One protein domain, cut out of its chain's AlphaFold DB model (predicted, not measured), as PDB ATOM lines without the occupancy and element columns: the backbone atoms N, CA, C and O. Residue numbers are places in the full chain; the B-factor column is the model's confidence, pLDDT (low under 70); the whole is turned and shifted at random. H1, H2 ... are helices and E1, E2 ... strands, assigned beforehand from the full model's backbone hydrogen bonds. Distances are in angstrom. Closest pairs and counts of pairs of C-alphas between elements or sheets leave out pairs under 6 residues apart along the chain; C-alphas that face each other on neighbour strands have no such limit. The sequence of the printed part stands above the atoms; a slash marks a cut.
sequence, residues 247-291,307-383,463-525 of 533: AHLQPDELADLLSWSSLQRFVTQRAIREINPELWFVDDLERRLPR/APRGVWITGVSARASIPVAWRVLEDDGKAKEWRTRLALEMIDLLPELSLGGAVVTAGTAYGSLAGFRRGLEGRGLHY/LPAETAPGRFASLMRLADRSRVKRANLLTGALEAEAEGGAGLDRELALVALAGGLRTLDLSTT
ATOM      1  N   ALA A 247      13.086  32.675   0.234       60.97
ATOM      2  CA  ALA A 247      11.841  32.378  -0.478       60.97
ATOM      3  C   ALA A 247      11.185  33.612  -1.131       60.97
ATOM      4  O   ALA A 247      10.226  33.464  -1.879       60.97
ATOM      5  N   HIS A 248      11.654  34.825  -0.814       63.66
ATOM      6  CA  HIS A 248      11.160  36.074  -1.397       63.66
ATOM      7  C   HIS A 248      12.071  36.646  -2.482       63.66
ATOM      8  O   HIS A 248      11.710  37.664  -3.070       63.66
ATOM      9  N   LEU A 249      13.239  36.042  -2.713       60.19
ATOM     10  CA  LEU A 249      14.089  36.445  -3.825       60.19
ATOM     11  C   LEU A 249      13.416  36.042  -5.121       60.19
ATOM     12  O   LEU A 249      12.882  34.933  -5.228       60.19
ATOM     13  N   GLN A 250      13.453  36.941  -6.097       65.44
ATOM     14  CA  GLN A 250      13.084  36.538  -7.437       65.44
ATOM     15  C   GLN A 250      14.121  35.521  -7.933       65.44
ATOM     16  O   GLN A 250      15.311  35.650  -7.635       65.44
ATOM     17  N   PRO A 251      13.691  34.496  -8.674       54.28
ATOM     18  CA  PRO A 251      14.595  33.501  -9.236       54.28
ATOM     19  C   PRO A 251      15.823  34.068  -9.974       54.28
ATOM     20  O   PRO A 251      16.900  33.491  -9.863       54.28
ATOM     21  N   ASP A 252      15.691  35.202 -10.673       55.62
ATOM     22  CA  ASP A 252      16.804  35.853 -11.386       55.62
ATOM     23  C   ASP A 252      17.853  36.418 -10.417       55.62
ATOM     24  O   ASP A 252      19.048  36.197 -10.586       55.62
ATOM     25  N   GLU A 253      17.406  37.042  -9.321       64.69
ATOM     26  CA  GLU A 253      18.290  37.543  -8.260       64.69
ATOM     27  C   GLU A 253      19.054  36.400  -7.585       64.69
ATOM     28  O   GLU A 253      20.188  36.581  -7.146       64.69
ATOM     29  N   LEU A 254      18.434  35.218  -7.492       64.31
ATOM     30  CA  LEU A 254      19.040  34.021  -6.920       64.31
ATOM     31  C   LEU A 254      20.051  33.365  -7.871       64.31
ATOM     32  O   LEU A 254      21.091  32.886  -7.416       64.31
ATOM     33  N   ALA A 255      19.754  33.342  -9.170       60.62
ATOM     34  CA  ALA A 255      20.660  32.849 -10.200       60.62
ATOM     35  C   ALA A 255      21.913  33.730 -10.297       60.62
ATOM     36  O   ALA A 255      23.028  33.210 -10.248       60.62
ATOM     37  N   ASP A 256      21.735  35.053 -10.313       66.44
ATOM     38  CA  ASP A 256      22.835  36.018 -10.270       66.44
ATOM     39  C   ASP A 256      23.676  35.844  -9.007       66.44
ATOM     40  O   ASP A 256      24.897  35.820  -9.064       66.44
ATOM     41  N   LEU A 257      23.038  35.635  -7.860       66.25
ATOM     42  CA  LEU A 257      23.713  35.325  -6.600       66.25
ATOM     43  C   LEU A 257      24.600  34.085  -6.664       66.25
ATOM     44  O   LEU A 257      25.681  34.055  -6.079       66.25
ATOM     45  N   LEU A 258      24.100  33.024  -7.293       63.94
ATOM     46  CA  LEU A 258      24.784  31.740  -7.357       63.94
ATOM     47  C   LEU A 258      25.833  31.673  -8.454       63.94
ATOM     48  O   LEU A 258      26.779  30.897  -8.320       63.94
ATOM     49  N   SER A 259      25.707  32.494  -9.494       65.38
ATOM     50  CA  SER A 259      26.776  32.692 -10.471       65.38
ATOM     51  C   SER A 259      28.003  33.362  -9.833       65.38
ATOM     52  O   SER A 259      29.107  33.313 -10.383       65.38
ATOM     53  N   TRP A 260      27.869  33.920  -8.619       73.94
ATOM     54  CA  TRP A 260      29.004  34.428  -7.858       73.94
ATOM     55  C   TRP A 260      29.880  33.278  -7.362       73.94
ATOM     56  O   TRP A 260      29.599  32.627  -6.352       73.94
ATOM     57  N   SER A 261      31.030  33.111  -8.013       71.19
ATOM     58  CA  SER A 261      32.055  32.108  -7.688       71.19
ATOM     59  C   SER A 261      32.425  32.044  -6.200       71.19
ATOM     60  O   SER A 261      32.685  30.969  -5.665       71.19
ATOM     61  N   SER A 262      32.414  33.185  -5.503       74.06
ATOM     62  CA  SER A 262      32.704  33.259  -4.064       74.06
ATOM     63  C   SER A 262      31.603  32.633  -3.210       74.06
ATOM     64  O   SER A 262      31.902  31.916  -2.253       74.06
ATOM     65  N   LEU A 263      30.336  32.877  -3.557       74.88
ATOM     66  CA  LEU A 263      29.215  32.290  -2.839       74.88
ATOM     67  C   LEU A 263      29.080  30.811  -3.161       74.88
ATOM     68  O   LEU A 263      28.932  30.018  -2.235       74.88
ATOM     69  N   GLN A 264      29.175  30.447  -4.441       76.75
ATOM     70  CA  GLN A 264      29.196  29.053  -4.858       76.75
ATOM     71  C   GLN A 264      30.276  28.312  -4.071       76.75
ATOM     72  O   GLN A 264      29.952  27.389  -3.338       76.75
ATOM     73  N   ARG A 265      31.522  28.808  -4.063       81.25
ATOM     74  CA  ARG A 265      32.618  28.223  -3.278       81.25
ATOM     75  C   ARG A 265      32.293  28.108  -1.787       81.25
ATOM     76  O   ARG A 265      32.610  27.079  -1.195       81.25
ATOM     77  N   PHE A 266      31.669  29.111  -1.171       80.19
ATOM     78  CA  PHE A 266      31.271  29.045   0.240       80.19
ATOM     79  C   PHE A 266      30.195  27.978   0.497       80.19
ATOM     80  O   PHE A 266      30.335  27.164   1.413       80.19
ATOM     81  N   VAL A 267      29.131  27.965  -0.311       78.19
ATOM     82  CA  VAL A 267      28.036  26.993  -0.210       78.19
ATOM     83  C   VAL A 267      28.566  25.587  -0.458       78.19
ATOM     84  O   VAL A 267      28.283  24.700   0.341       78.19
ATOM     85  N   THR A 268      29.399  25.407  -1.485       81.62
ATOM     86  CA  THR A 268      30.133  24.175  -1.766       81.62
ATOM     87  C   THR A 268      30.930  23.761  -0.537       81.62
ATOM     88  O   THR A 268      30.634  22.729   0.044       81.62
ATOM     89  N   GLN A 269      31.864  24.577  -0.042       85.81
ATOM     90  CA  GLN A 269      32.679  24.236   1.132       85.81
ATOM     91  C   GLN A 269      31.843  23.816   2.346       85.81
ATOM     92  O   GLN A 269      32.194  22.858   3.036       85.81
ATOM     93  N   ARG A 270      30.729  24.507   2.609       83.62
ATOM     94  CA  ARG A 270      29.843  24.167   3.722       83.62
ATOM     95  C   ARG A 270      29.080  22.866   3.479       83.62
ATOM     96  O   ARG A 270      29.045  22.028   4.373       83.62
ATOM     97  N   ALA A 271      28.505  22.686   2.291       81.88
ATOM     98  CA  ALA A 271      27.795  21.468   1.911       81.88
ATOM     99  C   ALA A 271      28.720  20.250   1.997       81.88
ATOM    100  O   ALA A 271      28.341  19.225   2.544       81.88
ATOM    101  N   ILE A 272      29.962  20.388   1.543       86.75
ATOM    102  CA  ILE A 272      30.978  19.341   1.614       86.75
ATOM    103  C   ILE A 272      31.263  18.933   3.058       86.75
ATOM    104  O   ILE A 272      31.264  17.743   3.359       86.75
ATOM    105  N   ARG A 273      31.476  19.907   3.951       86.75
ATOM    106  CA  ARG A 273      31.724  19.629   5.373       86.75
ATOM    107  C   ARG A 273      30.548  18.919   6.038       86.75
ATOM    108  O   ARG A 273      30.776  18.053   6.871       86.75
ATOM    109  N   GLU A 274      29.321  19.280   5.672       84.50
ATOM    110  CA  GLU A 274      28.119  18.697   6.271       84.50
ATOM    111  C   GLU A 274      27.816  17.290   5.736       84.50
ATOM    112  O   GLU A 274      27.501  16.377   6.493       84.50
ATOM    113  N   ILE A 275      27.907  17.101   4.417       87.38
ATOM    114  CA  ILE A 275      27.612  15.813   3.776       87.38
ATOM    115  C   ILE A 275      28.698  14.790   4.095       87.38
ATOM    116  O   ILE A 275      28.375  13.605   4.190       87.38
ATOM    117  N   ASN A 276      29.951  15.256   4.192       91.62
ATOM    118  CA  ASN A 276      31.164  14.446   4.157       91.62
ATOM    119  C   ASN A 276      31.096  13.414   3.013       91.62
ATOM    120  O   ASN A 276      30.855  12.230   3.260       91.62
ATOM    121  N   PRO A 277      31.169  13.871   1.750       93.50
ATOM    122  CA  PRO A 277      30.880  13.030   0.598       93.50
ATOM    123  C   PRO A 277      31.834  11.838   0.536       93.50
ATOM    124  O   PRO A 277      33.048  11.987   0.592       93.50
ATOM    125  N   GLU A 278      31.259  10.653   0.375       95.50
ATOM    126  CA  GLU A 278      31.988   9.412   0.099       95.50
ATOM    127  C   GLU A 278      32.299   9.293  -1.400       95.50
ATOM    128  O   GLU A 278      33.189   8.546  -1.810       95.50
ATOM    129  N   LEU A 279      31.540  10.020  -2.227       95.56
ATOM    130  CA  LEU A 279      31.588   9.929  -3.674       95.56
ATOM    131  C   LEU A 279      31.269  11.271  -4.345       95.56
ATOM    132  O   LEU A 279      30.339  11.984  -3.958       95.56
ATOM    133  N   TRP A 280      32.025  11.583  -5.395       96.19
ATOM    134  CA  TRP A 280      31.821  12.728  -6.278       96.19
ATOM    135  C   TRP A 280      31.221  12.261  -7.591       96.19
ATOM    136  O   TRP A 280      31.915  11.669  -8.410       96.19
ATOM    137  N   PHE A 281      29.936  12.520  -7.818       95.56
ATOM    138  CA  PHE A 281      29.284  12.127  -9.062       95.56
ATOM    139  C   PHE A 281      29.361  13.242 -10.104       95.56
ATOM    140  O   PHE A 281      28.711  14.277  -9.945       95.56
ATOM    141  N   VAL A 282      30.048  12.971 -11.211       95.38
ATOM    142  CA  VAL A 282      30.172  13.835 -12.395       95.38
ATOM    143  C   VAL A 282      29.191  13.401 -13.486       95.38
ATOM    144  O   VAL A 282      29.020  12.207 -13.745       95.38
ATOM    145  N   ASP A 283      28.513  14.352 -14.127       91.94
ATOM    146  CA  ASP A 283      27.561  14.058 -15.211       91.94
ATOM    147  C   ASP A 283      27.352  15.248 -16.133       91.94
ATOM    148  O   ASP A 283      27.664  16.390 -15.789       91.94
ATOM    149  N   ASP A 284      26.775  14.946 -17.291       89.44
ATOM    150  CA  ASP A 284      26.413  15.941 -18.285       89.44
ATOM    151  C   ASP A 284      25.083  16.599 -17.911       89.44
ATOM    152  O   ASP A 284      24.100  15.916 -17.607       89.44
ATOM    153  N   LEU A 285      25.016  17.921 -18.059       79.69
ATOM    154  CA  LEU A 285      23.747  18.654 -18.107       79.69
ATOM    155  C   LEU A 285      22.972  18.363 -19.405       79.69
ATOM    156  O   LEU A 285      21.760  18.524 -19.461       79.69
ATOM    157  N   GLU A 286      23.650  17.842 -20.433       70.00
ATOM    158  CA  GLU A 286      23.084  17.573 -21.763       70.00
ATOM    159  C   GLU A 286      22.050  16.440 -21.810       70.00
ATOM    160  O   GLU A 286      21.570  16.082 -22.895       70.00
ATOM    161  N   ARG A 287      21.745  15.781 -20.686       57.03
ATOM    162  CA  ARG A 287      20.960  14.550 -20.730       57.03
ATOM    163  C   ARG A 287      19.529  14.840 -21.160       57.03
ATOM    164  O   ARG A 287      18.697  15.231 -20.355       57.03
ATOM    165  N   ARG A 288      19.305  14.595 -22.462       49.50
ATOM    166  CA  ARG A 288      18.043  14.533 -23.209       49.50
ATOM    167  C   ARG A 288      16.854  14.846 -22.310       49.50
ATOM    168  O   ARG A 288      16.255  13.917 -21.771       49.50
ATOM    169  N   LEU A 289      16.501  16.134 -22.252       49.41
ATOM    170  CA  LEU A 289      15.113  16.581 -22.153       49.41
ATOM    171  C   LEU A 289      14.253  15.488 -22.803       49.41
ATOM    172  O   LEU A 289      14.437  15.249 -24.008       49.41
ATOM    173  N   PRO A 290      13.479  14.707 -22.027       47.09
ATOM    174  CA  PRO A 290      12.829  13.504 -22.524       47.09
ATOM    175  C   PRO A 290      11.876  13.936 -23.617       47.09
ATOM    176  O   PRO A 290      10.822  14.426 -23.255       47.09
ATOM    177  N   ARG A 291      12.304  13.837 -24.899       47.31
ATOM    178  CA  ARG A 291      11.693  14.427 -26.111       47.31
ATOM    179  C   ARG A 291      10.328  15.026 -25.788       47.31
ATOM    180  O   ARG A 291       9.316  14.384 -26.067       47.31
ATOM    181  N   ALA A 307      20.224  22.093 -26.858       69.81
ATOM    182  CA  ALA A 307      20.153  21.915 -25.415       69.81
ATOM    183  C   ALA A 307      21.449  22.472 -24.802       69.81
ATOM    184  O   ALA A 307      22.525  22.176 -25.337       69.81
ATOM    185  N   PRO A 308      21.359  23.265 -23.727       71.81
ATOM    186  CA  PRO A 308      22.530  23.787 -23.039       71.81
ATOM    187  C   PRO A 308      23.455  22.637 -22.647       71.81
ATOM    188  O   PRO A 308      23.029  21.570 -22.187       71.81
ATOM    189  N   ARG A 309      24.740  22.853 -22.905       84.12
ATOM    190  CA  ARG A 309      25.794  21.880 -22.649       84.12
ATOM    191  C   ARG A 309      26.477  22.255 -21.361       84.12
ATOM    192  O   ARG A 309      26.660  23.430 -21.091       84.12
ATOM    193  N   GLY A 310      26.886  21.283 -20.570       88.94
ATOM    194  CA  GLY A 310      27.610  21.594 -19.354       88.94
ATOM    195  C   GLY A 310      27.880  20.374 -18.511       88.94
ATOM    196  O   GLY A 310      27.433  19.268 -18.828       88.94
ATOM    197  N   VAL A 311      28.624  20.601 -17.442       91.00
ATOM    198  CA  VAL A 311      28.991  19.575 -16.473       91.00
ATOM    199  C   VAL A 311      28.451  19.974 -15.120       91.00
ATOM    200  O   VAL A 311      28.410  21.152 -14.760       91.00
ATOM    201  N   TRP A 312      28.043  18.975 -14.358       90.25
ATOM    202  CA  TRP A 312      27.656  19.156 -12.976       90.25
ATOM    203  C   TRP A 312      28.386  18.143 -12.080       90.25
ATOM    204  O   TRP A 312      28.775  17.058 -12.524       90.25
ATOM    205  N   ILE A 313      28.599  18.500 -10.817       93.19
ATOM    206  CA  ILE A 313      29.226  17.655  -9.803       93.19
ATOM    207  C   ILE A 313      28.325  17.619  -8.577       93.19
ATOM    208  O   ILE A 313      27.875  18.647  -8.070       93.19
ATOM    209  N   THR A 314      28.077  16.412  -8.082       92.56
ATOM    210  CA  THR A 314      27.275  16.151  -6.885       92.56
ATOM    211  C   THR A 314      28.124  15.469  -5.827       92.56
ATOM    212  O   THR A 314      28.733  14.439  -6.107       92.56
ATOM    213  N   GLY A 315      28.127  16.006  -4.609       93.38
ATOM    214  CA  GLY A 315      28.656  15.310  -3.440       93.38
ATOM    215  C   GLY A 315      27.617  14.327  -2.913       93.38
ATOM    216  O   GLY A 315      26.470  14.711  -2.665       93.38
ATOM    217  N   VAL A 316      28.000  13.062  -2.765       93.88
ATOM    218  CA  VAL A 316      27.107  11.970  -2.371       93.88
ATOM    219  C   VAL A 316      27.677  11.252  -1.151       93.88
ATOM    220  O   VAL A 316      28.843  10.872  -1.131       93.88
ATOM    221  N   SER A 317      26.839  11.039  -0.145       94.06
ATOM    222  CA  SER A 317      27.093  10.164   1.001       94.06
ATOM    223  C   SER A 317      25.895   9.248   1.238       94.06
ATOM    224  O   SER A 317      24.842   9.396   0.605       94.06
ATOM    225  N   ALA A 318      26.012   8.312   2.182       90.69
ATOM    226  CA  ALA A 318      24.887   7.471   2.595       90.69
ATOM    227  C   ALA A 318      23.624   8.266   2.978       90.69
ATOM    228  O   ALA A 318      22.506   7.784   2.771       90.69
ATOM    229  N   ARG A 319      23.800   9.486   3.506       87.88
ATOM    230  CA  ARG A 319      22.723  10.334   4.037       87.88
ATOM    231  C   ARG A 319      22.164  11.308   3.006       87.88
ATOM    232  O   ARG A 319      20.972  11.612   3.032       87.88
ATOM    233  N   ALA A 320      23.009  11.813   2.112       87.19
ATOM    234  CA  ALA A 320      22.699  12.988   1.314       87.19
ATOM    235  C   ALA A 320      23.297  12.925  -0.094       87.19
ATOM    236  O   ALA A 320      24.302  12.275  -0.345       87.19
ATOM    237  N   SER A 321      22.666  13.637  -1.026       88.00
ATOM    238  CA  SER A 321      23.182  13.860  -2.377       88.00
ATOM    239  C   SER A 321      22.907  15.315  -2.722       88.00
ATOM    240  O   SER A 321      21.745  15.668  -2.919       88.00
ATOM    241  N   ILE A 322      23.946  16.149  -2.764       86.50
ATOM    242  CA  ILE A 322      23.808  17.595  -2.983       86.50
ATOM    243  C   ILE A 322      24.640  18.014  -4.198       86.50
ATOM    244  O   ILE A 322      25.835  17.708  -4.246       86.50
ATOM    245  N   PRO A 323      24.048  18.715  -5.180       86.88
ATOM    246  CA  PRO A 323      24.806  19.357  -6.246       86.88
ATOM    247  C   PRO A 323      25.749  20.403  -5.645       86.88
ATOM    248  O   PRO A 323      25.305  21.308  -4.943       86.88
ATOM    249  N   VAL A 324      27.050  20.264  -5.888       87.25
ATOM    250  CA  VAL A 324      28.078  21.139  -5.300       87.25
ATOM    251  C   VAL A 324      28.684  22.110  -6.301       87.25
ATOM    252  O   VAL A 324      29.181  23.150  -5.888       87.25
ATOM    253  N   ALA A 325      28.669  21.782  -7.591       87.38
ATOM    254  CA  ALA A 325      29.201  22.629  -8.648       87.38
ATOM    255  C   ALA A 325      28.496  22.311  -9.969       87.38
ATOM    256  O   ALA A 325      28.155  21.160 -10.234       87.38
ATOM    257  N   TRP A 326      28.295  23.315 -10.811       88.44
ATOM    258  CA  TRP A 326      27.816  23.162 -12.183       88.44
ATOM    259  C   TRP A 326      28.394  24.287 -13.035       88.44
ATOM    260  O   TRP A 326      28.673  25.372 -12.519       88.44
ATOM    261  N   ARG A 327      28.617  24.009 -14.318       86.12
ATOM    262  CA  ARG A 327      29.012  24.997 -15.323       86.12
ATOM    263  C   ARG A 327      28.319  24.668 -16.638       86.12
ATOM    264  O   ARG A 327      28.435  23.539 -17.122       86.12
ATOM    265  N   VAL A 328      27.638  25.657 -17.205       84.06
ATOM    266  CA  VAL A 328      27.109  25.616 -18.569       84.06
ATOM    267  C   VAL A 328      28.152  26.202 -19.521       84.06
ATOM    268  O   VAL A 328      28.917  27.099 -19.170       84.06
ATOM    269  N   LEU A 329      28.257  25.607 -20.701       83.38
ATOM    270  CA  LEU A 329      29.130  26.016 -21.785       83.38
ATOM    271  C   LEU A 329      28.315  26.915 -22.720       83.38
ATOM    272  O   LEU A 329      27.305  26.471 -23.265       83.38
ATOM    273  N   GLU A 330      28.759  28.156 -22.904       73.56
ATOM    274  CA  GLU A 330      28.074  29.144 -23.753       73.56
ATOM    275  C   GLU A 330      28.300  28.912 -25.259       73.56
ATOM    276  O   GLU A 330      27.563  29.452 -26.076       73.56
ATOM    277  N   ASP A 331      29.304  28.110 -25.633       72.19
ATOM    278  CA  ASP A 331      29.753  27.954 -27.022       72.19
ATOM    279  C   ASP A 331      29.293  26.632 -27.670       72.19
ATOM    280  O   ASP A 331      29.187  25.578 -27.033       72.19
ATOM    281  N   ASP A 332      29.131  26.655 -28.992       62.34
ATOM    282  CA  ASP A 332      28.628  25.580 -29.861       62.34
ATOM    283  C   ASP A 332      29.637  24.421 -30.041       62.34
ATOM    284  O   ASP A 332      29.497  23.562 -30.924       62.34
ATOM    285  N   GLY A 333      30.672  24.388 -29.195       54.28
ATOM    286  CA  GLY A 333      31.920  23.645 -29.322       54.28
ATOM    287  C   GLY A 333      31.761  22.247 -29.918       54.28
ATOM    288  O   GLY A 333      31.334  21.296 -29.261       54.28
ATOM    289  N   LYS A 334      32.178  22.101 -31.180       60.25
ATOM    290  CA  LYS A 334      32.243  20.826 -31.920       60.25
ATOM    291  C   LYS A 334      33.249  19.821 -31.328       60.25
ATOM    292  O   LYS A 334      33.313  18.681 -31.788       60.25
ATOM    293  N   ALA A 335      34.032  20.202 -30.319       64.56
ATOM    294  CA  ALA A 335      35.102  19.377 -29.773       64.56
ATOM    295  C   ALA A 335      34.593  18.429 -28.677       64.56
ATOM    296  O   ALA A 335      34.266  18.867 -27.581       64.56
ATOM    297  N   LYS A 336      34.610  17.109 -28.918       68.31
ATOM    298  CA  LYS A 336      34.325  16.070 -27.896       68.31
ATOM    299  C   LYS A 336      35.157  16.223 -26.609       68.31
ATOM    300  O   LYS A 336      34.780  15.698 -25.566       68.31
ATOM    301  N   GLU A 337      36.270  16.944 -26.688       82.06
ATOM    302  CA  GLU A 337      37.197  17.213 -25.591       82.06
ATOM    303  C   GLU A 337      36.627  18.141 -24.509       82.06
ATOM    304  O   GLU A 337      37.106  18.095 -23.374       82.06
ATOM    305  N   TRP A 338      35.579  18.927 -24.806       88.31
ATOM    306  CA  TRP A 338      35.037  19.885 -23.836       88.31
ATOM    307  C   TRP A 338      34.558  19.195 -22.554       88.31
ATOM    308  O   TRP A 338      34.819  19.716 -21.475       88.31
ATOM    309  N   ARG A 339      33.933  18.007 -22.648       90.44
ATOM    310  CA  ARG A 339      33.422  17.264 -21.477       90.44
ATOM    311  C   ARG A 339      34.542  16.891 -20.525       90.44
ATOM    312  O   ARG A 339      34.463  17.156 -19.334       90.44
ATOM    313  N   THR A 340      35.595  16.285 -21.071       92.81
ATOM    314  CA  THR A 340      36.753  15.850 -20.286       92.81
ATOM    315  C   THR A 340      37.420  17.043 -19.619       92.81
ATOM    316  O   THR A 340      37.620  17.023 -18.409       92.81
ATOM    317  N   ARG A 341      37.716  18.092 -20.395       93.19
ATOM    318  CA  ARG A 341      38.382  19.286 -19.878       93.19
ATOM    319  C   ARG A 341      37.543  19.974 -18.800       93.19
ATOM    320  O   ARG A 341      38.038  20.177 -17.700       93.19
ATOM    321  N   LEU A 342      36.273  20.268 -19.086       92.38
ATOM    322  CA  LEU A 342      35.394  20.989 -18.164       92.38
ATOM    323  C   LEU A 342      35.141  20.197 -16.875       92.38
ATOM    324  O   LEU A 342      35.159  20.777 -15.794       92.38
ATOM    325  N   ALA A 343      34.957  18.878 -16.965       94.56
ATOM    326  CA  ALA A 343      34.784  18.042 -15.781       94.56
ATOM    327  C   ALA A 343      36.027  18.017 -14.890       94.56
ATOM    328  O   ALA A 343      35.900  18.164 -13.678       94.56
ATOM    329  N   LEU A 344      37.218  17.858 -15.472       95.94
ATOM    330  CA  LEU A 344      38.468  17.862 -14.711       95.94
ATOM    331  C   LEU A 344      38.747  19.238 -14.094       95.94
ATOM    332  O   LEU A 344      39.056  19.302 -12.911       95.94
ATOM    333  N   GLU A 345      38.537  20.327 -14.841       93.81
ATOM    334  CA  GLU A 345      38.619  21.692 -14.299       93.81
ATOM    335  C   GLU A 345      37.670  21.881 -13.111       93.81
ATOM    336  O   GLU A 345      38.037  22.469 -12.099       93.81
ATOM    337  N   MET A 346      36.436  21.385 -13.206       92.94
ATOM    338  CA  MET A 346      35.480  21.492 -12.106       92.94
ATOM    339  C   MET A 346      35.871  20.650 -10.888       92.94
ATOM    340  O   MET A 346      35.606  21.080  -9.768       92.94
ATOM    341  N   ILE A 347      36.494  19.484 -11.088       94.50
ATOM    342  CA  ILE A 347      37.056  18.675  -9.999       94.50
ATOM    343  C   ILE A 347      38.206  19.430  -9.321       94.50
ATOM    344  O   ILE A 347      38.242  19.479  -8.096       94.50
ATOM    345  N   ASP A 348      39.079  20.083 -10.090       92.62
ATOM    346  CA  ASP A 348      40.203  20.874  -9.563       92.62
ATOM    347  C   ASP A 348      39.747  22.089  -8.742       92.62
ATOM    348  O   ASP A 348      40.462  22.578  -7.869       92.62
ATOM    349  N   LEU A 349      38.539  22.590  -9.008       89.44
ATOM    350  CA  LEU A 349      37.939  23.678  -8.240       89.44
ATOM    351  C   LEU A 349      37.327  23.213  -6.910       89.44
ATOM    352  O   LEU A 349      37.010  24.064  -6.065       89.44
ATOM    353  N   LEU A 350      37.160  21.902  -6.700       89.00
ATOM    354  CA  LEU A 350      36.716  21.373  -5.415       89.00
ATOM    355  C   LEU A 350      37.815  21.602  -4.359       89.00
ATOM    356  O   LEU A 350      39.000  21.474  -4.655       89.00
ATOM    357  N   PRO A 351      37.464  21.957  -3.110       80.06
ATOM    358  CA  PRO A 351      38.458  22.175  -2.059       80.06
ATOM    359  C   PRO A 351      39.336  20.931  -1.845       80.06
ATOM    360  O   PRO A 351      38.795  19.838  -1.729       80.06
ATOM    361  N   GLU A 352      40.657  21.077  -1.694       73.88
ATOM    362  CA  GLU A 352      41.588  19.941  -1.487       73.88
ATOM    363  C   GLU A 352      41.162  19.019  -0.330       73.88
ATOM    364  O   GLU A 352      41.171  17.796  -0.450       73.88
ATOM    365  N   LEU A 353      40.666  19.615   0.764       57.88
ATOM    366  CA  LEU A 353      40.121  18.918   1.941       57.88
ATOM    367  C   LEU A 353      38.944  17.974   1.630       57.88
ATOM    368  O   LEU A 353      38.537  17.202   2.489       57.88
ATOM    369  N   SER A 354      38.367  18.062   0.434       60.75
ATOM    370  CA  SER A 354      37.173  17.329   0.013       60.75
ATOM    371  C   SER A 354      37.473  16.105  -0.861       60.75
ATOM    372  O   SER A 354      36.599  15.266  -1.074       60.75
ATOM    373  N   LEU A 355      38.715  15.973  -1.337       72.06
ATOM    374  CA  LEU A 355      39.136  14.868  -2.201       72.06
ATOM    375  C   LEU A 355      39.818  13.730  -1.429       72.06
ATOM    376  O   LEU A 355      39.977  12.652  -1.989       72.06
ATOM    377  N   GLY A 356      40.177  13.931  -0.154       63.81
ATOM    378  CA  GLY A 356      41.060  13.057   0.642       63.81
ATOM    379  C   GLY A 356      40.560  11.643   0.987       63.81
ATOM    380  O   GLY A 356      41.019  11.059   1.961       63.81
ATOM    381  N   GLY A 357      39.625  11.085   0.220       84.75
ATOM    382  CA  GLY A 357      39.125   9.715   0.370       84.75
ATOM    383  C   GLY A 357      37.837   9.433  -0.409       84.75
ATOM    384  O   GLY A 357      37.419   8.278  -0.510       84.75
ATOM    385  N   ALA A 358      37.208  10.475  -0.957       93.44
ATOM    386  CA  ALA A 358      36.001  10.362  -1.759       93.44
ATOM    387  C   ALA A 358      36.312   9.839  -3.168       93.44
ATOM    388  O   ALA A 358      37.263  10.277  -3.813       93.44
ATOM    389  N   VAL A 359      35.474   8.931  -3.664       96.12
ATOM    390  CA  VAL A 359      35.657   8.294  -4.975       96.12
ATOM    391  C   VAL A 359      34.952   9.100  -6.059       96.12
ATOM    392  O   VAL A 359      33.760   9.389  -5.951       96.12
ATOM    393  N   VAL A 360      35.647   9.440  -7.140       97.00
ATOM    394  CA  VAL A 360      35.016  10.069  -8.306       97.00
ATOM    395  C   VAL A 360      34.229   9.021  -9.088       97.00
ATOM    396  O   VAL A 360      34.760   7.995  -9.497       97.00
ATOM    397  N   THR A 361      32.954   9.268  -9.351       96.94
ATOM    398  CA  THR A 361      32.137   8.423 -10.223       96.94
ATOM    399  C   THR A 361      31.546   9.233 -11.358       96.94
ATOM    400  O   THR A 361      31.303  10.434 -11.236       96.94
ATOM    401  N   ALA A 362      31.265   8.566 -12.468       96.38
ATOM    402  CA  ALA A 362      30.567   9.171 -13.581       96.38
ATOM    403  C   ALA A 362      29.844   8.106 -14.407       96.38
ATOM    404  O   ALA A 362      30.158   6.912 -14.354       96.38
ATOM    405  N   GLY A 363      28.869   8.547 -15.201       94.31
ATOM    406  CA  GLY A 363      28.199   7.674 -16.156       94.31
ATOM    407  C   GLY A 363      29.089   7.286 -17.344       94.31
ATOM    408  O   GLY A 363      30.172   7.830 -17.553       94.31
ATOM    409  N   THR A 364      28.559   6.409 -18.203       93.69
ATOM    410  CA  THR A 364      29.226   5.915 -19.422       93.69
ATOM    411  C   THR A 364      29.751   7.018 -20.344       93.69
ATOM    412  O   THR A 364      30.770   6.833 -20.994       93.69
ATOM    413  N   ALA A 365      29.097   8.184 -20.376       92.00
ATOM    414  CA  ALA A 365      29.535   9.316 -21.193       92.00
ATOM    415  C   ALA A 365      30.933   9.836 -20.818       92.00
ATOM    416  O   ALA A 365      31.629  10.340 -21.693       92.00
ATOM    417  N   TYR A 366      31.332   9.679 -19.554       94.19
ATOM    418  CA  TYR A 366      32.639  10.070 -19.024       94.19
ATOM    419  C   TYR A 366      33.562   8.877 -18.844       94.19
ATOM    420  O   TYR A 366      34.719   8.941 -19.246       94.19
ATOM    421  N   GLY A 367      33.061   7.773 -18.280       95.31
ATOM    422  CA  GLY A 367      33.897   6.606 -18.000       95.31
ATOM    423  C   GLY A 367      34.537   6.017 -19.254       95.31
ATOM    424  O   GLY A 367      35.679   5.566 -19.208       95.31
ATOM    425  N   SER A 368      33.859   6.096 -20.400       94.94
ATOM    426  CA  SER A 368      34.399   5.648 -21.687       94.94
ATOM    427  C   SER A 368      35.449   6.590 -22.297       94.94
ATOM    428  O   SER A 368      36.152   6.205 -23.233       94.94
ATOM    429  N   LEU A 369      35.602   7.815 -21.781       94.06
ATOM    430  CA  LEU A 369      36.579   8.782 -22.280       94.06
ATOM    431  C   LEU A 369      37.952   8.522 -21.655       94.06
ATOM    432  O   LEU A 369      38.192   8.828 -20.490       94.06
ATOM    433  N   ALA A 370      38.890   8.024 -22.462       93.94
ATOM    434  CA  ALA A 370      40.256   7.754 -22.009       93.94
ATOM    435  C   ALA A 370      40.973   9.002 -21.461       93.94
ATOM    436  O   ALA A 370      41.799   8.882 -20.565       93.94
ATOM    437  N   GLY A 371      40.667  10.196 -21.986       94.44
ATOM    438  CA  GLY A 371      41.218  11.453 -21.469       94.44
ATOM    439  C   GLY A 371      40.711  11.797 -20.067       94.44
ATOM    440  O   GLY A 371      41.471  12.317 -19.259       94.44
ATOM    441  N   PHE A 372      39.454  11.465 -19.754       96.00
ATOM    442  CA  PHE A 372      38.892  11.694 -18.422       96.00
ATOM    443  C   PHE A 372      39.537  10.767 -17.393       96.00
ATOM    444  O   PHE A 372      39.997  11.250 -16.366       96.00
ATOM    445  N   ARG A 373      39.672   9.472 -17.711       96.19
ATOM    446  CA  ARG A 373      40.346   8.497 -16.836       96.19
ATOM    447  C   ARG A 373      41.796   8.878 -16.544       96.19
ATOM    448  O   ARG A 373      42.135   9.092 -15.386       96.19
ATOM    449  N   ARG A 374      42.591   9.119 -17.593       95.81
ATOM    450  CA  ARG A 374      43.982   9.585 -17.458       95.81
ATOM    451  C   ARG A 374      44.094  10.896 -16.685       95.81
ATOM    452  O   ARG A 374      45.046  11.103 -15.942       95.81
ATOM    453  N   GLY A 375      43.114  11.784 -16.839       95.75
ATOM    454  CA  GLY A 375      43.038  13.018 -16.068       95.75
ATOM    455  C   GLY A 375      42.839  12.788 -14.569       95.75
ATOM    456  O   GLY A 375      43.435  13.517 -13.777       95.75
ATOM    457  N   LEU A 376      42.039  11.794 -14.173       96.25
ATOM    458  CA  LEU A 376      41.859  11.411 -12.769       96.25
ATOM    459  C   LEU A 376      43.106  10.708 -12.214       96.25
ATOM    460  O   LEU A 376      43.552  11.044 -11.121       96.25
ATOM    461  N   GLU A 377      43.703   9.800 -12.989       95.50
ATOM    462  CA  GLU A 377      44.940   9.087 -12.629       95.50
ATOM    463  C   GLU A 377      46.106  10.056 -12.422       95.50
ATOM    464  O   GLU A 377      46.768  10.012 -11.390       95.50
ATOM    465  N   GLY A 378      46.299  11.010 -13.340       95.50
ATOM    466  CA  GLY A 378      47.333  12.042 -13.219       95.50
ATOM    467  C   GLY A 378      47.153  12.974 -12.014       95.50
ATOM    468  O   GLY A 378      48.095  13.664 -11.634       95.50
ATOM    469  N   ARG A 379      45.963  12.990 -11.400       94.19
ATOM    470  CA  ARG A 379      45.659  13.716 -10.154       94.19
ATOM    471  C   ARG A 379      45.729  12.822  -8.911       94.19
ATOM    472  O   ARG A 379      45.482  13.308  -7.813       94.19
ATOM    473  N   GLY A 380      46.020  11.529  -9.069       94.06
ATOM    474  CA  GLY A 380      45.999  10.553  -7.981       94.06
ATOM    475  C   GLY A 380      44.606  10.336  -7.383       94.06
ATOM    476  O   GLY A 380      44.492  10.008  -6.206       94.06
ATOM    477  N   LEU A 381      43.537  10.561  -8.157       95.19
ATOM    478  CA  LEU A 381      42.165  10.425  -7.669       95.19
ATOM    479  C   LEU A 381      41.649   9.000  -7.866       95.19
ATOM    480  O   LEU A 381      41.703   8.446  -8.968       95.19
ATOM    481  N   HIS A 382      41.075   8.435  -6.803       96.25
ATOM    482  CA  HIS A 382      40.332   7.185  -6.900       96.25
ATOM    483  C   HIS A 382      39.003   7.403  -7.616       96.25
ATOM    484  O   HIS A 382      38.292   8.382  -7.365       96.25
ATOM    485  N   TYR A 383      38.636   6.463  -8.475       97.44
ATOM    486  CA  TYR A 383      37.415   6.512  -9.245       97.44
ATOM    487  C   TYR A 383      36.714   5.162  -9.355       97.44
ATOM    488  O   TYR A 383      37.314   4.097  -9.245       97.44
ATOM    489  N   LEU A 463      40.475   1.881  -7.493       95.75
ATOM    490  CA  LEU A 463      40.541   1.669  -6.048       95.75
ATOM    491  C   LEU A 463      41.593   0.594  -5.713       95.75
ATOM    492  O   LEU A 463      41.773  -0.323  -6.516       95.75
ATOM    493  N   PRO A 464      42.251   0.674  -4.539       94.00
ATOM    494  CA  PRO A 464      43.258  -0.306  -4.133       94.00
ATOM    495  C   PRO A 464      42.722  -1.742  -4.181       94.00
ATOM    496  O   PRO A 464      41.541  -1.964  -3.893       94.00
ATOM    497  N   ALA A 465      43.574  -2.710  -4.515       88.50
ATOM    498  CA  ALA A 465      43.185  -4.114  -4.681       88.50
ATOM    499  C   ALA A 465      42.600  -4.726  -3.393       88.50
ATOM    500  O   ALA A 465      41.725  -5.584  -3.448       88.50
ATOM    501  N   GLU A 466      43.019  -4.229  -2.229       90.69
ATOM    502  CA  GLU A 466      42.510  -4.595  -0.906       90.69
ATOM    503  C   GLU A 466      41.112  -4.027  -0.589       90.69
ATOM    504  O   GLU A 466      40.574  -4.239   0.502       90.69
ATOM    505  N   THR A 467      40.498  -3.287  -1.516       93.69
ATOM    506  CA  THR A 467      39.152  -2.745  -1.328       93.69
ATOM    507  C   THR A 467      38.139  -3.881  -1.216       93.69
ATOM    508  O   THR A 467      37.873  -4.601  -2.174       93.69
ATOM    509  N   ALA A 468      37.511  -4.005  -0.045       92.88
ATOM    510  CA  ALA A 468      36.517  -5.043   0.200       92.88
ATOM    511  C   ALA A 468      35.348  -4.983  -0.817       92.88
ATOM    512  O   ALA A 468      34.815  -3.891  -1.058       92.88
ATOM    513  N   PRO A 469      34.854  -6.130  -1.331       90.00
ATOM    514  CA  PRO A 469      33.717  -6.188  -2.261       90.00
ATOM    515  C   PRO A 469      32.476  -5.416  -1.785       90.00
ATOM    516  O   PRO A 469      31.830  -4.708  -2.558       90.00
ATOM    517  N   GLY A 470      32.184  -5.457  -0.480       91.06
ATOM    518  CA  GLY A 470      31.072  -4.708   0.114       91.06
ATOM    519  C   GLY A 470      31.194  -3.184  -0.044       91.06
ATOM    520  O   GLY A 470      30.179  -2.495  -0.192       91.06
ATOM    521  N   ARG A 471      32.421  -2.642  -0.078       93.88
ATOM    522  CA  ARG A 471      32.659  -1.212  -0.326       93.88
ATOM    523  C   ARG A 471      32.337  -0.846  -1.772       93.88
ATOM    524  O   ARG A 471      31.677   0.168  -1.988       93.88
ATOM    525  N   PHE A 472      32.721  -1.680  -2.739       94.25
ATOM    526  CA  PHE A 472      32.342  -1.488  -4.140       94.25
ATOM    527  C   PHE A 472      30.824  -1.481  -4.324       94.25
ATOM    528  O   PHE A 472      30.281  -0.517  -4.865       94.25
ATOM    529  N   ALA A 473      30.131  -2.486  -3.785       91.62
ATOM    530  CA  ALA A 473      28.672  -2.557  -3.840       91.62
ATOM    531  C   ALA A 473      28.005  -1.320  -3.202       91.62
ATOM    532  O   ALA A 473      27.044  -0.769  -3.745       91.62
ATOM    533  N   SER A 474      28.531  -0.828  -2.073       93.19
ATOM    534  CA  SER A 474      28.049   0.409  -1.440       93.19
ATOM    535  C   SER A 474      28.209   1.636  -2.348       93.19
ATOM    536  O   SER A 474      27.246   2.380  -2.557       93.19
ATOM    537  N   LEU A 475      29.393   1.822  -2.941       94.81
ATOM    538  CA  LEU A 475      29.682   2.940  -3.846       94.81
ATOM    539  C   LEU A 475      28.823   2.891  -5.117       94.81
ATOM    540  O   LEU A 475      28.296   3.920  -5.537       94.81
ATOM    541  N   MET A 476      28.609   1.703  -5.687       94.19
ATOM    542  CA  MET A 476      27.730   1.509  -6.845       94.19
ATOM    543  C   MET A 476      26.280   1.879  -6.514       94.19
ATOM    544  O   MET A 476      25.661   2.678  -7.221       94.19
ATOM    545  N   ARG A 477      25.757   1.410  -5.370       92.56
ATOM    546  CA  ARG A 477      24.418   1.791  -4.887       92.56
ATOM    547  C   ARG A 477      24.299   3.292  -4.626       92.56
ATOM    548  O   ARG A 477      23.239   3.877  -4.858       92.56
ATOM    549  N   LEU A 478      25.348   3.943  -4.126       92.75
ATOM    550  CA  LEU A 478      25.383   5.402  -3.967       92.75
ATOM    551  C   LEU A 478      25.331   6.120  -5.318       92.75
ATOM    552  O   LEU A 478      24.524   7.043  -5.485       92.75
ATOM    553  N   ALA A 479      26.136   5.676  -6.282       92.38
ATOM    554  CA  ALA A 479      26.185   6.242  -7.622       92.38
ATOM    555  C   ALA A 479      24.819   6.143  -8.323       92.38
ATOM    556  O   ALA A 479      24.298   7.148  -8.818       92.38
ATOM    557  N   ASP A 480      24.186   4.971  -8.291       90.38
ATOM    558  CA  ASP A 480      22.876   4.766  -8.912       90.38
ATOM    559  C   ASP A 480      21.760   5.549  -8.213       90.38
ATOM    560  O   ASP A 480      20.948   6.194  -8.885       90.38
ATOM    561  N   ARG A 481      21.751   5.604  -6.872       89.25
ATOM    562  CA  ARG A 481      20.798   6.450  -6.128       89.25
ATOM    563  C   ARG A 481      20.933   7.924  -6.501       89.25
ATOM    564  O   ARG A 481      19.915   8.593  -6.690       89.25
ATOM    565  N   SER A 482      22.161   8.437  -6.619       85.62
ATOM    566  CA  SER A 482      22.398   9.830  -7.021       85.62
ATOM    567  C   SER A 482      21.887  10.097  -8.436       85.62
ATOM    568  O   SER A 482      21.238  11.116  -8.681       85.62
ATOM    569  N   ARG A 483      22.107   9.153  -9.358       86.81
ATOM    570  CA  ARG A 483      21.618   9.244 -10.736       86.81
ATOM    571  C   ARG A 483      20.089   9.286 -10.809       86.81
ATOM    572  O   ARG A 483      19.556  10.116 -11.542       86.81
ATOM    573  N   VAL A 484      19.386   8.430 -10.062       82.56
ATOM    574  CA  VAL A 484      17.910   8.394 -10.048       82.56
ATOM    575  C   VAL A 484      17.330   9.661  -9.424       82.56
ATOM    576  O   VAL A 484      16.497  10.317 -10.044       82.56
ATOM    577  N   LYS A 485      17.802  10.055  -8.229       80.38
ATOM    578  CA  LYS A 485      17.328  11.280  -7.554       80.38
ATOM    579  C   LYS A 485      17.473  12.505  -8.449       80.38
ATOM    580  O   LYS A 485      16.577  13.336  -8.522       80.38
ATOM    581  N   ARG A 486      18.593  12.596  -9.156       75.00
ATOM    582  CA  ARG A 486      18.874  13.679 -10.091       75.00
ATOM    583  C   ARG A 486      18.008  13.667 -11.326       75.00
ATOM    584  O   ARG A 486      17.589  14.738 -11.732       75.00
ATOM    585  N   ALA A 487      17.783  12.505 -11.938       74.62
ATOM    586  CA  ALA A 487      16.894  12.424 -13.090       74.62
ATOM    587  C   ALA A 487      15.544  13.068 -12.741       74.62
ATOM    588  O   ALA A 487      15.079  13.928 -13.474       74.62
ATOM    589  N   ASN A 488      15.021  12.774 -11.547       75.88
ATOM    590  CA  ASN A 488      13.788  13.379 -11.047       75.88
ATOM    591  C   ASN A 488      13.920  14.894 -10.794       75.88
ATOM    592  O   ASN A 488      13.015  15.647 -11.139       75.88
ATOM    593  N   LEU A 489      15.036  15.351 -10.210       71.94
ATOM    594  CA  LEU A 489      15.283  16.780  -9.968       71.94
ATOM    595  C   LEU A 489      15.386  17.589 -11.268       71.94
ATOM    596  O   LEU A 489      14.783  18.651 -11.367       71.94
ATOM    597  N   LEU A 490      16.131  17.087 -12.257       67.94
ATOM    598  CA  LEU A 490      16.276  17.728 -13.564       67.94
ATOM    599  C   LEU A 490      14.943  17.757 -14.307       67.94
ATOM    600  O   LEU A 490      14.594  18.790 -14.859       67.94
ATOM    601  N   THR A 491      14.177  16.663 -14.290       68.50
ATOM    602  CA  THR A 491      12.841  16.641 -14.898       68.50
ATOM    603  C   THR A 491      11.940  17.724 -14.304       68.50
ATOM    604  O   THR A 491      11.358  18.480 -15.072       68.50
ATOM    605  N   GLY A 492      11.911  17.882 -12.976       70.88
ATOM    606  CA  GLY A 492      11.126  18.943 -12.336       70.88
ATOM    607  C   GLY A 492      11.603  20.364 -12.674       70.88
ATOM    608  O   GLY A 492      10.777  21.246 -12.881       70.88
ATOM    609  N   ALA A 493      12.920  20.586 -12.776       66.62
ATOM    610  CA  ALA A 493      13.489  21.886 -13.165       66.62
ATOM    611  C   ALA A 493      13.086  22.280 -14.594       66.62
ATOM    612  O   ALA A 493      12.720  23.417 -14.872       66.62
ATOM    613  N   LEU A 494      13.154  21.310 -15.505       63.78
ATOM    614  CA  LEU A 494      12.876  21.510 -16.923       63.78
ATOM    615  C   LEU A 494      11.377  21.697 -17.192       63.78
ATOM    616  O   LEU A 494      11.007  22.451 -18.086       63.78
ATOM    617  N   GLU A 495      10.515  21.027 -16.424       67.06
ATOM    618  CA  GLU A 495       9.067  21.270 -16.454       67.06
ATOM    619  C   GLU A 495       8.740  22.711 -16.037       67.06
ATOM    620  O   GLU A 495       7.960  23.368 -16.721       67.06
ATOM    621  N   ALA A 496       9.410  23.244 -15.009       65.56
ATOM    622  CA  ALA A 496       9.258  24.642 -14.603       65.56
ATOM    623  C   ALA A 496       9.787  25.640 -15.658       65.56
ATOM    624  O   ALA A 496       9.163  26.673 -15.902       65.56
ATOM    625  N   GLU A 497      10.907  25.330 -16.329       63.31
ATOM    626  CA  GLU A 497      11.474  26.168 -17.401       63.31
ATOM    627  C   GLU A 497      10.517  26.294 -18.598       63.31
ATOM    628  O   GLU A 497      10.292  27.393 -19.115       63.31
ATOM    629  N   ALA A 498       9.918  25.171 -19.012       59.66
ATOM    630  CA  ALA A 498       8.984  25.113 -20.135       59.66
ATOM    631  C   ALA A 498       7.733  25.986 -19.922       59.66
ATOM    632  O   ALA A 498       7.137  26.444 -20.897       59.66
ATOM    633  N   GLU A 499       7.354  26.236 -18.668       62.41
ATOM    634  CA  GLU A 499       6.211  27.076 -18.299       62.41
ATOM    635  C   GLU A 499       6.571  28.567 -18.164       62.41
ATOM    636  O   GLU A 499       5.686  29.418 -18.280       62.41
ATOM    637  N   GLY A 500       7.848  28.906 -17.935       57.75
ATOM    638  CA  GLY A 500       8.254  30.241 -17.472       57.75
ATOM    639  C   GLY A 500       9.287  30.997 -18.313       57.75
ATOM    640  O   GLY A 500       9.512  32.175 -18.044       57.75
ATOM    641  N   GLY A 501       9.937  30.367 -19.301       49.16
ATOM    642  CA  GLY A 501      10.936  31.030 -20.159       49.16
ATOM    643  C   GLY A 501      12.187  31.544 -19.426       49.16
ATOM    644  O   GLY A 501      12.947  32.338 -19.978       49.16
ATOM    645  N   ALA A 502      12.397  31.111 -18.185       52.34
ATOM    646  CA  ALA A 502      13.610  31.351 -17.418       52.34
ATOM    647  C   ALA A 502      14.804  30.621 -18.057       52.34
ATOM    648  O   ALA A 502      14.624  29.542 -18.599       52.34
ATOM    649  N   GLY A 503      16.024  31.163 -17.998       62.09
ATOM    650  CA  GLY A 503      17.200  30.448 -18.518       62.09
ATOM    651  C   GLY A 503      17.561  29.231 -17.655       62.09
ATOM    652  O   GLY A 503      17.561  29.345 -16.435       62.09
ATOM    653  N   LEU A 504      17.913  28.082 -18.248       58.75
ATOM    654  CA  LEU A 504      18.243  26.834 -17.529       58.75
ATOM    655  C   LEU A 504      19.181  26.996 -16.314       58.75
ATOM    656  O   LEU A 504      18.997  26.317 -15.300       58.75
ATOM    657  N   ASP A 505      20.177  27.883 -16.389       55.16
ATOM    658  CA  ASP A 505      21.088  28.158 -15.269       55.16
ATOM    659  C   ASP A 505      20.342  28.567 -13.992       55.16
ATOM    660  O   ASP A 505      20.735  28.169 -12.894       55.16
ATOM    661  N   ARG A 506      19.219  29.284 -14.138       60.12
ATOM    662  CA  ARG A 506      18.324  29.711 -13.057       60.12
ATOM    663  C   ARG A 506      17.615  28.540 -12.389       60.12
ATOM    664  O   ARG A 506      17.590  28.460 -11.162       60.12
ATOM    665  N   GLU A 507      17.064  27.619 -13.168       61.66
ATOM    666  CA  GLU A 507      16.324  26.476 -12.620       61.66
ATOM    667  C   GLU A 507      17.273  25.433 -12.009       61.66
ATOM    668  O   GLU A 507      16.995  24.875 -10.947       61.66
ATOM    669  N   LEU A 508      18.461  25.236 -12.590       60.72
ATOM    670  CA  LEU A 508      19.512  24.402 -11.993       60.72
ATOM    671  C   LEU A 508      20.024  24.980 -10.671       60.72
ATOM    672  O   LEU A 508      20.193  24.240  -9.701       60.72
ATOM    673  N   ALA A 509      20.232  26.296 -10.622       59.66
ATOM    674  CA  ALA A 509      20.586  27.041  -9.421       59.66
ATOM    675  C   ALA A 509      19.531  26.875  -8.314       59.66
ATOM    676  O   ALA A 509      19.867  26.539  -7.172       59.66
ATOM    677  N   LEU A 510      18.252  27.038  -8.657       63.91
ATOM    678  CA  LEU A 510      17.123  26.838  -7.751       63.91
ATOM    679  C   LEU A 510      17.030  25.400  -7.245       63.91
ATOM    680  O   LEU A 510      16.813  25.188  -6.056       63.91
ATOM    681  N   VAL A 511      17.236  24.409  -8.109       63.59
ATOM    682  CA  VAL A 511      17.215  22.992  -7.731       63.59
ATOM    683  C   VAL A 511      18.405  22.620  -6.853       63.59
ATOM    684  O   VAL A 511      18.235  21.917  -5.852       63.59
ATOM    685  N   ALA A 512      19.600  23.114  -7.174       61.91
ATOM    686  CA  ALA A 512      20.790  22.918  -6.359       61.91
ATOM    687  C   ALA A 512      20.629  23.561  -4.975       61.91
ATOM    688  O   ALA A 512      20.952  22.930  -3.967       61.91
ATOM    689  N   LEU A 513      20.054  24.765  -4.900       62.03
ATOM    690  CA  LEU A 513      19.736  25.420  -3.633       62.03
ATOM    691  C   LEU A 513      18.603  24.745  -2.884       62.03
ATOM    692  O   LEU A 513      18.724  24.565  -1.683       62.03
ATOM    693  N   ALA A 514      17.516  24.356  -3.538       62.59
ATOM    694  CA  ALA A 514      16.407  23.680  -2.879       62.59
ATOM    695  C   ALA A 514      16.861  22.326  -2.321       62.59
ATOM    696  O   ALA A 514      16.524  21.981  -1.189       62.59
ATOM    697  N   GLY A 515      17.681  21.588  -3.077       59.03
ATOM    698  CA  GLY A 515      18.314  20.348  -2.634       59.03
ATOM    699  C   GLY A 515      19.318  20.577  -1.503       59.03
ATOM    700  O   GLY A 515      19.255  19.896  -0.477       59.03
ATOM    701  N   GLY A 516      20.204  21.563  -1.648       56.88
ATOM    702  CA  GLY A 516      21.205  21.930  -0.648       56.88
ATOM    703  C   GLY A 516      20.583  22.424   0.655       56.88
ATOM    704  O   GLY A 516      20.851  21.871   1.715       56.88
ATOM    705  N   LEU A 517      19.690  23.411   0.580       54.34
ATOM    706  CA  LEU A 517      18.995  23.997   1.723       54.34
ATOM    707  C   LEU A 517      18.091  22.984   2.425       54.34
ATOM    708  O   LEU A 517      18.154  22.923   3.646       54.34
ATOM    709  N   ARG A 518      17.321  22.145   1.708       55.47
ATOM    710  CA  ARG A 518      16.540  21.072   2.364       55.47
ATOM    711  C   ARG A 518      17.438  20.110   3.124       55.47
ATOM    712  O   ARG A 518      17.113  19.726   4.239       55.47
ATOM    713  N   THR A 519      18.561  19.715   2.537       51.06
ATOM    714  CA  THR A 519      19.467  18.759   3.184       51.06
ATOM    715  C   THR A 519      20.162  19.375   4.400       51.06
ATOM    716  O   THR A 519      20.307  18.719   5.430       51.06
ATOM    717  N   LEU A 520      20.526  20.657   4.316       46.81
ATOM    718  CA  LEU A 520      21.104  21.413   5.427       46.81
ATOM    719  C   LEU A 520      20.077  21.646   6.545       46.81
ATOM    720  O   LEU A 520      20.427  21.548   7.716       46.81
ATOM    721  N   ASP A 521      18.803  21.855   6.220       46.47
ATOM    722  CA  ASP A 521      17.729  21.991   7.211       46.47
ATOM    723  C   ASP A 521      17.465  20.660   7.950       46.47
ATOM    724  O   ASP A 521      17.399  20.613   9.183       46.47
ATOM    725  N   LEU A 522      17.466  19.541   7.211       44.97
ATOM    726  CA  LEU A 522      17.344  18.191   7.774       44.97
ATOM    727  C   LEU A 522      18.496  17.835   8.729       44.97
ATOM    728  O   LEU A 522      18.254  17.154   9.723       44.97
ATOM    729  N   SER A 523      19.718  18.323   8.484       44.34
ATOM    730  CA  SER A 523      20.865  18.114   9.388       44.34
ATOM    731  C   SER A 523      20.755  18.880  10.714       44.34
ATOM    732  O   SER A 523      21.276  18.440  11.737       44.34
ATOM    733  N   THR A 524      20.031  20.006  10.723       41.59
ATOM    734  CA  THR A 524      19.848  20.839  11.924       41.59
ATOM    735  C   THR A 524      18.670  20.420  12.792       41.59
ATOM    736  O   THR A 524      18.545  20.889  13.925       41.59
ATOM    737  N   THR A 525      17.817  19.521  12.299       43.03
ATOM    738  CA  THR A 525      16.767  18.936  13.128       43.03
ATOM    739  C   THR A 525      17.443  17.949  14.080       43.03
ATOM    740  O   THR A 525      17.992  16.954  13.602       43.03
TER     741      THR A 525
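Overview. This is residues 247 to 291, 307 to 383 and 463 to 525 of the 533 residues of the protein "Transposase" of Actinobacteria bacterium (UniProt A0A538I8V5). A twisted sheet of four strands is the middle slab, with H2 and H3 over one face and H6 and H7 over the other. H6 is a long helix that crosses the sheet slantwise, with residues 469 to 471 sticking out; H1 lies crosswise on H7, and H5 packs side by side with H3. The printed part has 185 residues with seven named helices and four named strands, in the order H1 H2 E1 E2 E3 H3 E4 H4 H5 H6 H7. The sheet is mixed, in the order E3, E2, E1, E4, and the class is mixed, helices and strands. The whole is compact, with a radius of gyration of the C-alphas of 16.3 A and spans of 51 by 47 by 32 A.

Arrangement. Begin at H1, residues 251 to 259, which touches residues 505 to 510 of H7, residues 504 to 524; the closest C-alphas, of Ala 255 and Arg 506, are 4.8 A apart, and the lines are about perpendicular at 81 degrees. Next come H2, residues 261 to 275, and E1, residues 279 to 284. E1 is antiparallel to E2, residues 309 to 316, with N 281 and O 314 at 2.8 A. E2 forms a hairpin with E3, residues 321 to 329, with N 313 and O 325 at 2.8 A; E3 bends by 53 degrees at residue 324. On its other side E1 is parallel to E4, residues 359 to 362, with N 282 and O 361 at 2.8 A. H2 is on this sheet at a height of 9.4 A, along E3 at 15 degrees on the local plane; its closest C-alpha pair with E3 is Thr 268 and Val 324, 5.1 A. H3, residues 337 to 348, is on the same face at 8.2 A, over E2, with the C-alphas of Val 311 and Ala 343 closest at 6.0 A. E3, H3 and E4 make a split strand-helix-strand unit, two strands running the same way with E2 and E1 between them, and its crossover is right-handed. H4, residues 364 to 367, only grazes the sheet. H5, residues 370 to 377, touches H3 at a shallow tilt of 13 degrees, the same way, with the C-alphas of Thr 340 and Phe 372 closest at 5.0 A. H6, residues 469 to 500, is on the opposite face from H2 and H3, giving three layers, helices on both faces of a sheet; its height is 7.7 A, and its closest C-alpha pair with E1 is Phe 281 and Ala 479, 6.8 A. H7 is on the same face as H6, along E3 at 16 degrees on the local plane; it touches H6 at a steep tilt of 53 degrees, opposite ways, with the C-alphas of Ala 493 and Glu 507 closest at 5.4 A. In H1, H2, H3, H5 and H7 every O i to N i+4 pair is within hydrogen-bond range, in H6 27 of 28, and H4 is too short for such a pair.

Along the chain. Find C-alpha 251 at (14.595, 33.501, -9.236), where H1 begins. H2 is 20.4 A from first to last C-alpha, E2 22.6 A and E3 23.7 A. H6 runs 47.0 A from C-alpha 469 at (33.717, -6.188, -2.261), and H7 runs 30.1 A to C-alpha 524 at (19.848, 20.839, 11.924).

Size, cuts and confidence. The two C-alphas farthest apart, of Glu 466 and Gly 500, are 51.6 A apart. Residues 292 to 306 and 384 to 462 are not printed; C-alphas 291 and 307 are 11.3 A apart, and 383 and 463 are 6.6 A apart. Of the links that are printed whole, none is long. The mean pLDDT of the printed part is 78.6; 62 residues are under 70, among them 247 to 259 and 493 to 525.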